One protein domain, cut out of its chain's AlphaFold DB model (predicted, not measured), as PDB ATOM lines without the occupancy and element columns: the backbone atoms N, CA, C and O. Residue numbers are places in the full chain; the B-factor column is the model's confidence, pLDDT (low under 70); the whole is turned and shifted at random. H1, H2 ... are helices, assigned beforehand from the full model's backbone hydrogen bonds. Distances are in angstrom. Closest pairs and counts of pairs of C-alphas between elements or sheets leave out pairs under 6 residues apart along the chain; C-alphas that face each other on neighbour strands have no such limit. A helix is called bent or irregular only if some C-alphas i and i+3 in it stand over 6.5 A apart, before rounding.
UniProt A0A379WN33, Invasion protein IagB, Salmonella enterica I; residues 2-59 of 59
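AT A GLANCE: This is residues 2 to 59 of the 59 residues of the protein "Invasion protein IagB" of Salmonella enterica I (UniProt A0A379WN33). One long helix, H3, makes the long axis; the shorter H2 crosses it steeply in its first half, with little H1 beyond H2, and H4 turns off at H3's last end to make a corner. Residues 53 to 59, of which 53 to 57 belong to H4, stick out. The printed part has 58 residues with four named helices, in the order H1, H2, H3, H4, and no named strand; its class is all helix. It is loose, with a radius of gyration of the C-alphas of 14.6 A, and elongated, spanning 41 by 23 by 19 A.

HOW THE PARTS SIT: Start at H1, residues 2 to 5, and go on to H2, residues 9 to 17: they are close but not clearly touching, with the closest C-alphas, those of Tyr 5 and Ala 11, 5.2 A apart. Next comes H3, residues 21 to 43, which touches H2 at a steep tilt of 62 degrees, opposite ways; look at the closest C-alphas, Gly 13 and Arg 27, 3.8 A apart. H4, residues 46 to 57, is close to H3 but not clearly touching, at a steep tilt of 57 degrees, opposite ways; the closest C-alphas, Leu 41 and Lys 49, are 7.1 A apart. H2 and H4 are apart, and H1 is apart from H3 and H4. Every O i to N i+4 pair is within hydrogen-bond range in H4, against 4 of 5 in H2 and 17 of 19 in H3; H1 is too short for such a pair, and its one O i to N i+3 pair is not within range.

IN THESE COORDINATES: Find C-alpha 2 at (-47.077, -46.912, -0.456), where H1 begins. H2 measures 12.5 A from first to last C-alpha. H3 runs 33.4 A from C-alpha 21 at (-36.734, -50.779, -11.818); it is irregular, with C-alphas 22 and 25 7.8 A apart, and has a kink of 25 degrees near residue 28. H4 runs 16.5 A to C-alpha 57 at (-41.524, -16.668, 0.917).

THE WHOLE: The two C-alphas farthest apart, Lys 22 and Glu 47, are 41.9 A apart. The printed part has no cut, and its three links are tight. Mean pLDDT of the printed part is 91.1; look for low confidence, under 70, at residue 59, the chain's last.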
ATOM      1  N   MET A   2     -46.947 -46.289  -1.777       70.25
ATOM      2  CA  MET A   2     -47.077 -46.912  -0.456       70.25
ATOM      3  C   MET A   2     -47.029 -48.447  -0.483       70.25
ATOM      4  O   MET A   2     -46.277 -49.057   0.260       70.25
ATOM      5  N   LYS A   3     -47.774 -49.067  -1.410       80.88
ATOM      6  CA  LYS A   3     -47.830 -50.529  -1.574       80.88
ATOM      7  C   LYS A   3     -46.515 -51.162  -2.055       80.88
ATOM      8  O   LYS A   3     -46.381 -52.371  -1.974       80.88
ATOM      9  N   ILE A   4     -45.586 -50.367  -2.598       79.62
ATOM     10  CA  ILE A   4     -44.337 -50.861  -3.203       79.62
ATOM     11  C   ILE A   4     -43.140 -50.570  -2.291       79.62
ATOM     12  O   ILE A   4     -42.295 -51.432  -2.106       79.62
ATOM     13  N   TYR A   5     -43.073 -49.369  -1.709       83.69
ATOM     14  CA  TYR A   5     -41.906 -48.907  -0.946       83.69
ATOM     15  C   TYR A   5     -42.229 -48.498   0.501       83.69
ATOM     16  O   TYR A   5     -41.324 -48.082   1.227       83.69
ATOM     17  N   GLY A   6     -43.495 -48.570   0.927       88.94
ATOM     18  CA  GLY A   6     -43.927 -48.134   2.258       88.94
ATOM     19  C   GLY A   6     -43.573 -46.672   2.549       88.94
ATOM     20  O   GLY A   6     -43.641 -45.816   1.665       88.94
ATOM     21  N   TYR A   7     -43.151 -46.409   3.787       88.31
ATOM     22  CA  TYR A   7     -42.698 -45.098   4.273       88.31
ATOM     23  C   TYR A   7     -41.170 -44.943   4.233       88.31
ATOM     24  O   TYR A   7     -40.560 -44.375   5.136       88.31
ATOM     25  N   SER A   8     -40.525 -45.498   3.209       92.06
ATOM     26  CA  SER A   8     -39.069 -45.440   3.084       92.06
ATOM     27  C   SER A   8     -38.592 -44.200   2.325       92.06
ATOM     28  O   SER A   8     -39.317 -43.581   1.546       92.06
ATOM     29  N   TRP A   9     -37.305 -43.884   2.470       92.12
ATOM     30  CA  TRP A   9     -36.622 -42.906   1.619       92.12
ATOM     31  C   TRP A   9     -36.696 -43.263   0.128       92.12
ATOM     32  O   TRP A   9     -36.704 -42.372  -0.720       92.12
ATOM     33  N   GLU A  10     -36.821 -44.547  -0.218       90.25
ATOM     34  CA  GLU A  10     -37.019 -44.954  -1.608       90.25
ATOM     35  C   GLU A  10     -38.385 -44.517  -2.150       90.25
ATOM     36  O   GLU A  10     -38.469 -44.132  -3.316       90.25
ATOM     37  N   ALA A  11     -39.426 -44.452  -1.310       93.44
ATOM     38  CA  ALA A  11     -40.715 -43.871  -1.688       93.44
ATOM     39  C   ALA A  11     -40.587 -42.375  -2.040       93.44
ATOM     40  O   ALA A  11     -41.178 -41.920  -3.021       93.44
ATOM     41  N   VAL A  12     -39.753 -41.630  -1.300       93.12
ATOM     42  CA  VAL A  12     -39.421 -40.220  -1.591       93.12
ATOM     43  C   VAL A  12     -38.672 -40.103  -2.922       93.12
ATOM     44  O   VAL A  12     -39.007 -39.269  -3.762       93.12
ATOM     45  N   GLY A  13     -37.690 -40.976  -3.155       93.81
ATOM     46  CA  GLY A  13     -36.974 -41.071  -4.431       93.81
ATOM     47  C   GLY A  13     -37.898 -41.368  -5.613       93.81
ATOM     48  O   GLY A  13     -37.792 -40.758  -6.680       93.81
ATOM     49  N   ALA A  14     -38.822 -42.302  -5.417       93.38
ATOM     50  CA  ALA A  14     -39.767 -42.745  -6.424       93.38
ATOM     51  C   ALA A  14     -40.794 -41.663  -6.790       93.38
ATOM     52  O   ALA A  14     -41.305 -41.698  -7.905       93.38
ATOM     53  N   TYR A  15     -41.084 -40.701  -5.906       90.62
ATOM     54  CA  TYR A  15     -41.975 -39.585  -6.239       90.62
ATOM     55  C   TYR A  15     -41.412 -38.762  -7.405       90.62
ATOM     56  O   TYR A  15     -42.135 -38.420  -8.332       90.62
ATOM     57  N   ASN A  16     -40.097 -38.525  -7.398       92.06
ATOM     58  CA  ASN A  16     -39.419 -37.777  -8.453       92.06
ATOM     59  C   ASN A  16     -39.061 -38.645  -9.676       92.06
ATOM     60  O   ASN A  16     -39.156 -38.192 -10.811       92.06
ATOM     61  N   ALA A  17     -38.627 -39.894  -9.471       92.94
ATOM     62  CA  ALA A  17     -38.098 -40.719 -10.564       92.94
ATOM     63  C   ALA A  17     -39.084 -41.763 -11.119       92.94
ATOM     64  O   ALA A  17     -38.821 -42.346 -12.173       92.94
ATOM     65  N   GLY A  18     -40.203 -42.016 -10.444       92.62
ATOM     66  CA  GLY A  18     -41.130 -43.108 -10.744       92.62
ATOM     67  C   GLY A  18     -40.679 -44.471 -10.200       92.62
ATOM     68  O   GLY A  18     -39.600 -44.634  -9.622       92.62
ATOM     69  N   THR A  19     -41.528 -45.483 -10.391       92.44
ATOM     70  CA  THR A  19     -41.369 -46.825  -9.797       92.44
ATOM     71  C   THR A  19     -40.635 -47.828 -10.686       92.44
ATOM     72  O   THR A  19     -40.372 -48.939 -10.236       92.44
ATOM     73  N   SER A  20     -40.270 -47.451 -11.918       92.00
ATOM     74  CA  SER A  20     -39.559 -48.333 -12.851       92.00
ATOM     75  C   SER A  20     -38.260 -48.881 -12.231       92.00
ATOM     76  O   SER A  20     -37.474 -48.090 -11.694       92.00
ATOM     77  N   PRO A  21     -37.972 -50.193 -12.337       88.06
ATOM     78  CA  PRO A  21     -36.734 -50.779 -11.818       88.06
ATOM     79  C   PRO A  21     -35.469 -50.109 -12.369       88.06
ATOM     80  O   PRO A  21     -34.546 -49.834 -11.612       88.06
ATOM     81  N   LYS A  22     -35.479 -49.710 -13.651       94.50
ATOM     82  CA  LYS A  22     -34.357 -49.029 -14.332       94.50
ATOM     83  C   LYS A  22     -33.980 -47.674 -13.721       94.50
ATOM     84  O   LYS A  22     -32.957 -47.098 -14.070       94.50
ATOM     85  N   ARG A  23     -34.825 -47.126 -12.845       94.00
ATOM     86  CA  ARG A  23     -34.628 -45.816 -12.211       94.00
ATOM     87  C   ARG A  23     -34.245 -45.912 -10.734       94.00
ATOM     88  O   ARG A  23     -34.249 -44.883 -10.057       94.00
ATOM     89  N   SER A  24     -33.887 -47.101 -10.237       93.06
ATOM     90  CA  SER A  24     -33.441 -47.317  -8.849       93.06
ATOM     91  C   SER A  24     -32.364 -46.329  -8.417       93.06
ATOM     92  O   SER A  24     -32.449 -45.743  -7.341       93.06
ATOM     93  N   ASP A  25     -31.384 -46.075  -9.278       95.56
ATOM     94  CA  ASP A  25     -30.245 -45.237  -8.913       95.56
ATOM     95  C   ASP A  25     -30.627 -43.761  -8.850       95.56
ATOM     96  O   ASP A  25     -30.173 -43.031  -7.969       95.56
ATOM     97  N   ILE A  26     -31.528 -43.321  -9.735       95.62
ATOM     98  CA  ILE A  26     -32.085 -41.964  -9.700       95.62
ATOM     99  C   ILE A  26     -32.912 -41.780  -8.423       95.62
ATOM    100  O   ILE A  26     -32.770 -40.753  -7.754       95.62
ATOM    101  N   ARG A  27     -33.711 -42.785  -8.032       95.19
ATOM    102  CA  ARG A  27     -34.453 -42.760  -6.763       95.19
ATOM    103  C   ARG A  27     -33.519 -42.626  -5.571       95.19
ATOM    104  O   ARG A  27     -33.716 -41.725  -4.762       95.19
ATOM    105  N   LYS A  28     -32.494 -43.479  -5.481       94.94
ATOM    106  CA  LYS A  28     -31.516 -43.459  -4.381       94.94
ATOM    107  C   LYS A  28     -30.792 -42.115  -4.302       94.94
ATOM    108  O   LYS A  28     -30.677 -41.550  -3.217       94.94
ATOM    109  N   ARG A  29     -30.369 -41.557  -5.445       96.69
ATOM    110  CA  ARG A  29     -29.740 -40.226  -5.508       96.69
ATOM    111  C   ARG A  29     -30.672 -39.126  -5.003       96.69
ATOM    112  O   ARG A  29     -30.259 -38.312  -4.179       96.69
ATOM    113  N   TYR A  30     -31.924 -39.111  -5.459       95.81
ATOM    114  CA  TYR A  30     -32.886 -38.097  -5.025       95.81
ATOM    115  C   TYR A  30     -33.228 -38.236  -3.538       95.81
ATOM    116  O   TYR A  30     -33.197 -37.255  -2.801       95.81
ATOM    117  N   ALA A  31     -33.465 -39.463  -3.077       96.75
ATOM    118  CA  ALA A  31     -33.712 -39.769  -1.676       96.75
ATOM    119  C   ALA A  31     -32.568 -39.282  -0.769       96.75
ATOM    120  O   ALA A  31     -32.822 -38.603   0.226       96.75
ATOM    121  N   LYS A  32     -31.310 -39.539  -1.160       96.88
ATOM    122  CA  LYS A  32     -30.119 -39.055  -0.444       96.88
ATOM    123  C   LYS A  32     -30.078 -37.527  -0.375       96.88
ATOM    124  O   LYS A  32     -29.885 -36.980   0.706       96.88
ATOM    125  N   LYS A  33     -30.331 -36.840  -1.495       96.56
ATOM    126  CA  LYS A  33     -30.389 -35.368  -1.541       96.56
ATOM    127  C   LYS A  33     -31.408 -34.807  -0.542       96.56
ATOM    128  O   LYS A  33     -31.114 -33.847   0.169       96.56
ATOM    129  N   ILE A  34     -32.606 -35.392  -0.476       96.06
ATOM    130  CA  ILE A  34     -33.638 -34.935   0.465       96.06
ATOM    131  C   ILE A  34     -33.254 -35.261   1.909       96.06
ATOM    132  O   ILE A  34     -33.431 -34.409   2.776       96.06
ATOM    133  N   TRP A  35     -32.675 -36.433   2.174       95.44
ATOM    134  CA  TRP A  35     -32.196 -36.793   3.510       95.44
ATOM    135  C   TRP A  35     -31.130 -35.821   4.033       95.44
ATOM    136  O   TRP A  35     -31.207 -35.380   5.179       95.44
ATOM    137  N   GLU A  36     -30.172 -35.419   3.195       96.50
ATOM    138  CA  GLU A  36     -29.149 -34.431   3.566       96.50
ATOM    139  C   GLU A  36     -29.768 -33.069   3.909       96.50
ATOM    140  O   GLU A  36     -29.402 -32.451   4.912       96.50
ATOM    141  N   ASN A  37     -30.748 -32.616   3.122       94.56
ATOM    142  CA  ASN A  37     -31.481 -31.383   3.411       94.56
ATOM    143  C   ASN A  37     -32.307 -31.497   4.696       94.56
ATOM    144  O   ASN A  37     -32.287 -30.585   5.521       94.56
ATOM    145  N   TYR A  38     -32.988 -32.626   4.892       94.81
ATOM    146  CA  TYR A  38     -33.763 -32.895   6.097       94.81
ATOM    147  C   TYR A  38     -32.879 -32.871   7.343       94.81
ATOM    148  O   TYR A  38     -33.241 -32.231   8.323       94.81
ATOM    149  N   ARG A  39     -31.695 -33.495   7.303       95.81
ATOM    150  CA  ARG A  39     -30.745 -33.468   8.424       95.81
ATOM    151  C   ARG A  39     -30.311 -32.054   8.785       95.81
ATOM    152  O   ARG A  39     -30.315 -31.714   9.965       95.81
ATOM    153  N   LYS A  40     -29.991 -31.230   7.782       93.94
ATOM    154  CA  LYS A  40     -29.649 -29.815   7.992       93.94
ATOM    155  C   LYS A  40     -30.803 -29.070   8.656       93.94
ATOM    156  O   LYS A  40     -30.597 -28.420   9.669       93.94
ATOM    157  N   LEU A  41     -32.020 -29.220   8.131       92.75
ATOM    158  CA  LEU A  41     -33.209 -28.584   8.703       92.75
ATOM    159  C   LEU A  41     -33.511 -29.090  10.113       92.75
ATOM    160  O   LEU A  41     -33.881 -28.308  10.979       92.75
ATOM    161  N   LYS A  42     -33.352 -30.387  10.375       94.38
ATOM    162  CA  LYS A  42     -33.632 -30.966  11.690       94.38
ATOM    163  C   LYS A  42     -32.672 -30.433  12.755       94.38
ATOM    164  O   LYS A  42     -33.129 -30.212  13.872       94.38
ATOM    165  N   GLY A  43     -31.410 -30.194  12.391       93.19
ATOM    166  CA  GLY A  43     -30.385 -29.627  13.270       93.19
ATOM    167  C   GLY A  43     -30.451 -28.108  13.475       93.19
ATOM    168  O   GLY A  43     -29.766 -27.616  14.359       93.19
ATOM    169  N   MET A  44     -31.256 -27.373  12.701       94.50
ATOM    170  CA  MET A  44     -31.410 -25.919  12.864       94.50
ATOM    171  C   MET A  44     -32.262 -25.554  14.083       94.50
ATOM    172  O   MET A  44     -33.244 -26.245  14.401       94.50
ATOM    173  N   SER A  45     -31.950 -24.411  14.691       95.56
ATOM    174  CA  SER A  45     -32.792 -23.778  15.706       95.56
ATOM    175  C   SER A  45     -34.130 -23.306  15.113       95.56
ATOM    176  O   SER A  45     -34.328 -23.275  13.890       95.56
ATOM    177  N   ALA A  46     -35.095 -22.974  15.972       92.06
ATOM    178  CA  ALA A  46     -36.382 -22.442  15.522       92.06
ATOM    179  C   ALA A  46     -36.209 -21.084  14.817       92.06
ATOM    180  O   ALA A  46     -36.826 -20.832  13.782       92.06
ATOM    181  N   GLU A  47     -35.306 -20.250  15.326       93.88
ATOM    182  CA  GLU A  47     -34.971 -18.930  14.792       93.88
ATOM    183  C   GLU A  47     -34.359 -19.044  13.389       93.88
ATOM    184  O   GLU A  47     -34.779 -18.349  12.460       93.88
ATOM    185  N   GLU A  48     -33.422 -19.977  13.198       93.12
ATOM    186  CA  GLU A  48     -32.797 -20.244  11.899       93.12
ATOM    187  C   GLU A  48     -33.807 -20.764  10.868       93.12
ATOM    188  O   GLU A  48     -33.794 -20.334   9.708       93.12
ATOM    189  N   LYS A  49     -34.717 -21.658  11.285       91.06
ATOM    190  CA  LYS A  49     -35.811 -22.157  10.434       91.06
ATOM    191  C   LYS A  49     -36.733 -21.024   9.998       91.06
ATOM    192  O   LYS A  49     -37.019 -20.910   8.806       91.06
ATOM    193  N   ASN A  50     -37.144 -20.172  10.935       91.81
ATOM    194  CA  ASN A  50     -38.038 -19.045  10.666       91.81
ATOM    195  C   ASN A  50     -37.390 -18.021   9.727       91.81
ATOM    196  O   ASN A  50     -38.026 -17.583   8.770       91.81
ATOM    197  N   LYS A  51     -36.099 -17.715   9.921       92.19
ATOM    198  CA  LYS A  51     -35.332 -16.845   9.014       92.19
ATOM    199  C   LYS A  51     -35.224 -17.430   7.604       92.19
ATOM    200  O   LYS A  51     -35.337 -16.717   6.614       92.19
ATOM    201  N   ARG A  52     -34.995 -18.740   7.482       88.31
ATOM    202  CA  ARG A  52     -34.910 -19.404   6.173       88.31
ATOM    203  C   ARG A  52     -36.263 -19.440   5.461       88.31
ATOM    204  O   ARG A  52     -36.305 -19.269   4.244       88.31
ATOM    205  N   LEU A  53     -37.347 -19.656   6.208       87.94
ATOM    206  CA  LEU A  53     -38.710 -19.638   5.681       87.94
ATOM    207  C   LEU A  53     -39.095 -18.240   5.185       87.94
ATOM    208  O   LEU A  53     -39.608 -18.121   4.077       87.94
ATOM    209  N   SER A  54     -38.781 -17.184   5.942       89.31
ATOM    210  CA  SER A  54     -39.079 -15.811   5.523       89.31
ATOM    211  C   SER A  54     -38.323 -15.406   4.253       89.31
ATOM    212  O   SER A  54     -38.897 -14.745   3.394       89.31
ATOM    213  N   ILE A  55     -37.077 -15.854   4.069       87.81
ATOM    214  CA  ILE A  55     -36.328 -15.630   2.818       87.81
ATOM    215  C   ILE A  55     -36.974 -16.370   1.637       87.81
ATOM    216  O   ILE A  55     -37.028 -15.831   0.537       87.81
ATOM    217  N   ALA A  56     -37.455 -17.599   1.844       85.31
ATOM    218  CA  ALA A  56     -38.060 -18.399   0.780       85.31
ATOM    219  C   ALA A  56     -39.433 -17.876   0.325       85.31
ATOM    220  O   ALA A  56     -39.783 -18.071  -0.831       85.31
ATOM    221  N   VAL A  57     -40.195 -17.237   1.217       86.75
ATOM    222  CA  VAL A  57     -41.524 -16.668   0.917       86.75
ATOM    223  C   VAL A  57     -41.430 -15.335   0.163       86.75
ATOM    224  O   VAL A  57     -42.326 -15.009  -0.604       86.75
ATOM    225  N   ASN A  58     -40.352 -14.574   0.358       79.69
ATOM    226  CA  ASN A  58     -40.151 -13.261  -0.265       79.69
ATOM    227  C   ASN A  58     -39.396 -13.318  -1.611       79.69
ATOM    228  O   ASN A  58     -38.889 -12.294  -2.069       79.69
ATOM    229  N   LYS A  59     -39.266 -14.502  -2.215       60.69
ATOM    230  CA  LYS A  59     -38.561 -14.738  -3.480       60.69
ATOM    231  C   LYS A  59     -39.520 -15.293  -4.522       60.69
ATOM    232  O   LYS A  59     -39.375 -14.887  -5.693       60.69
TER     233      LYS A  59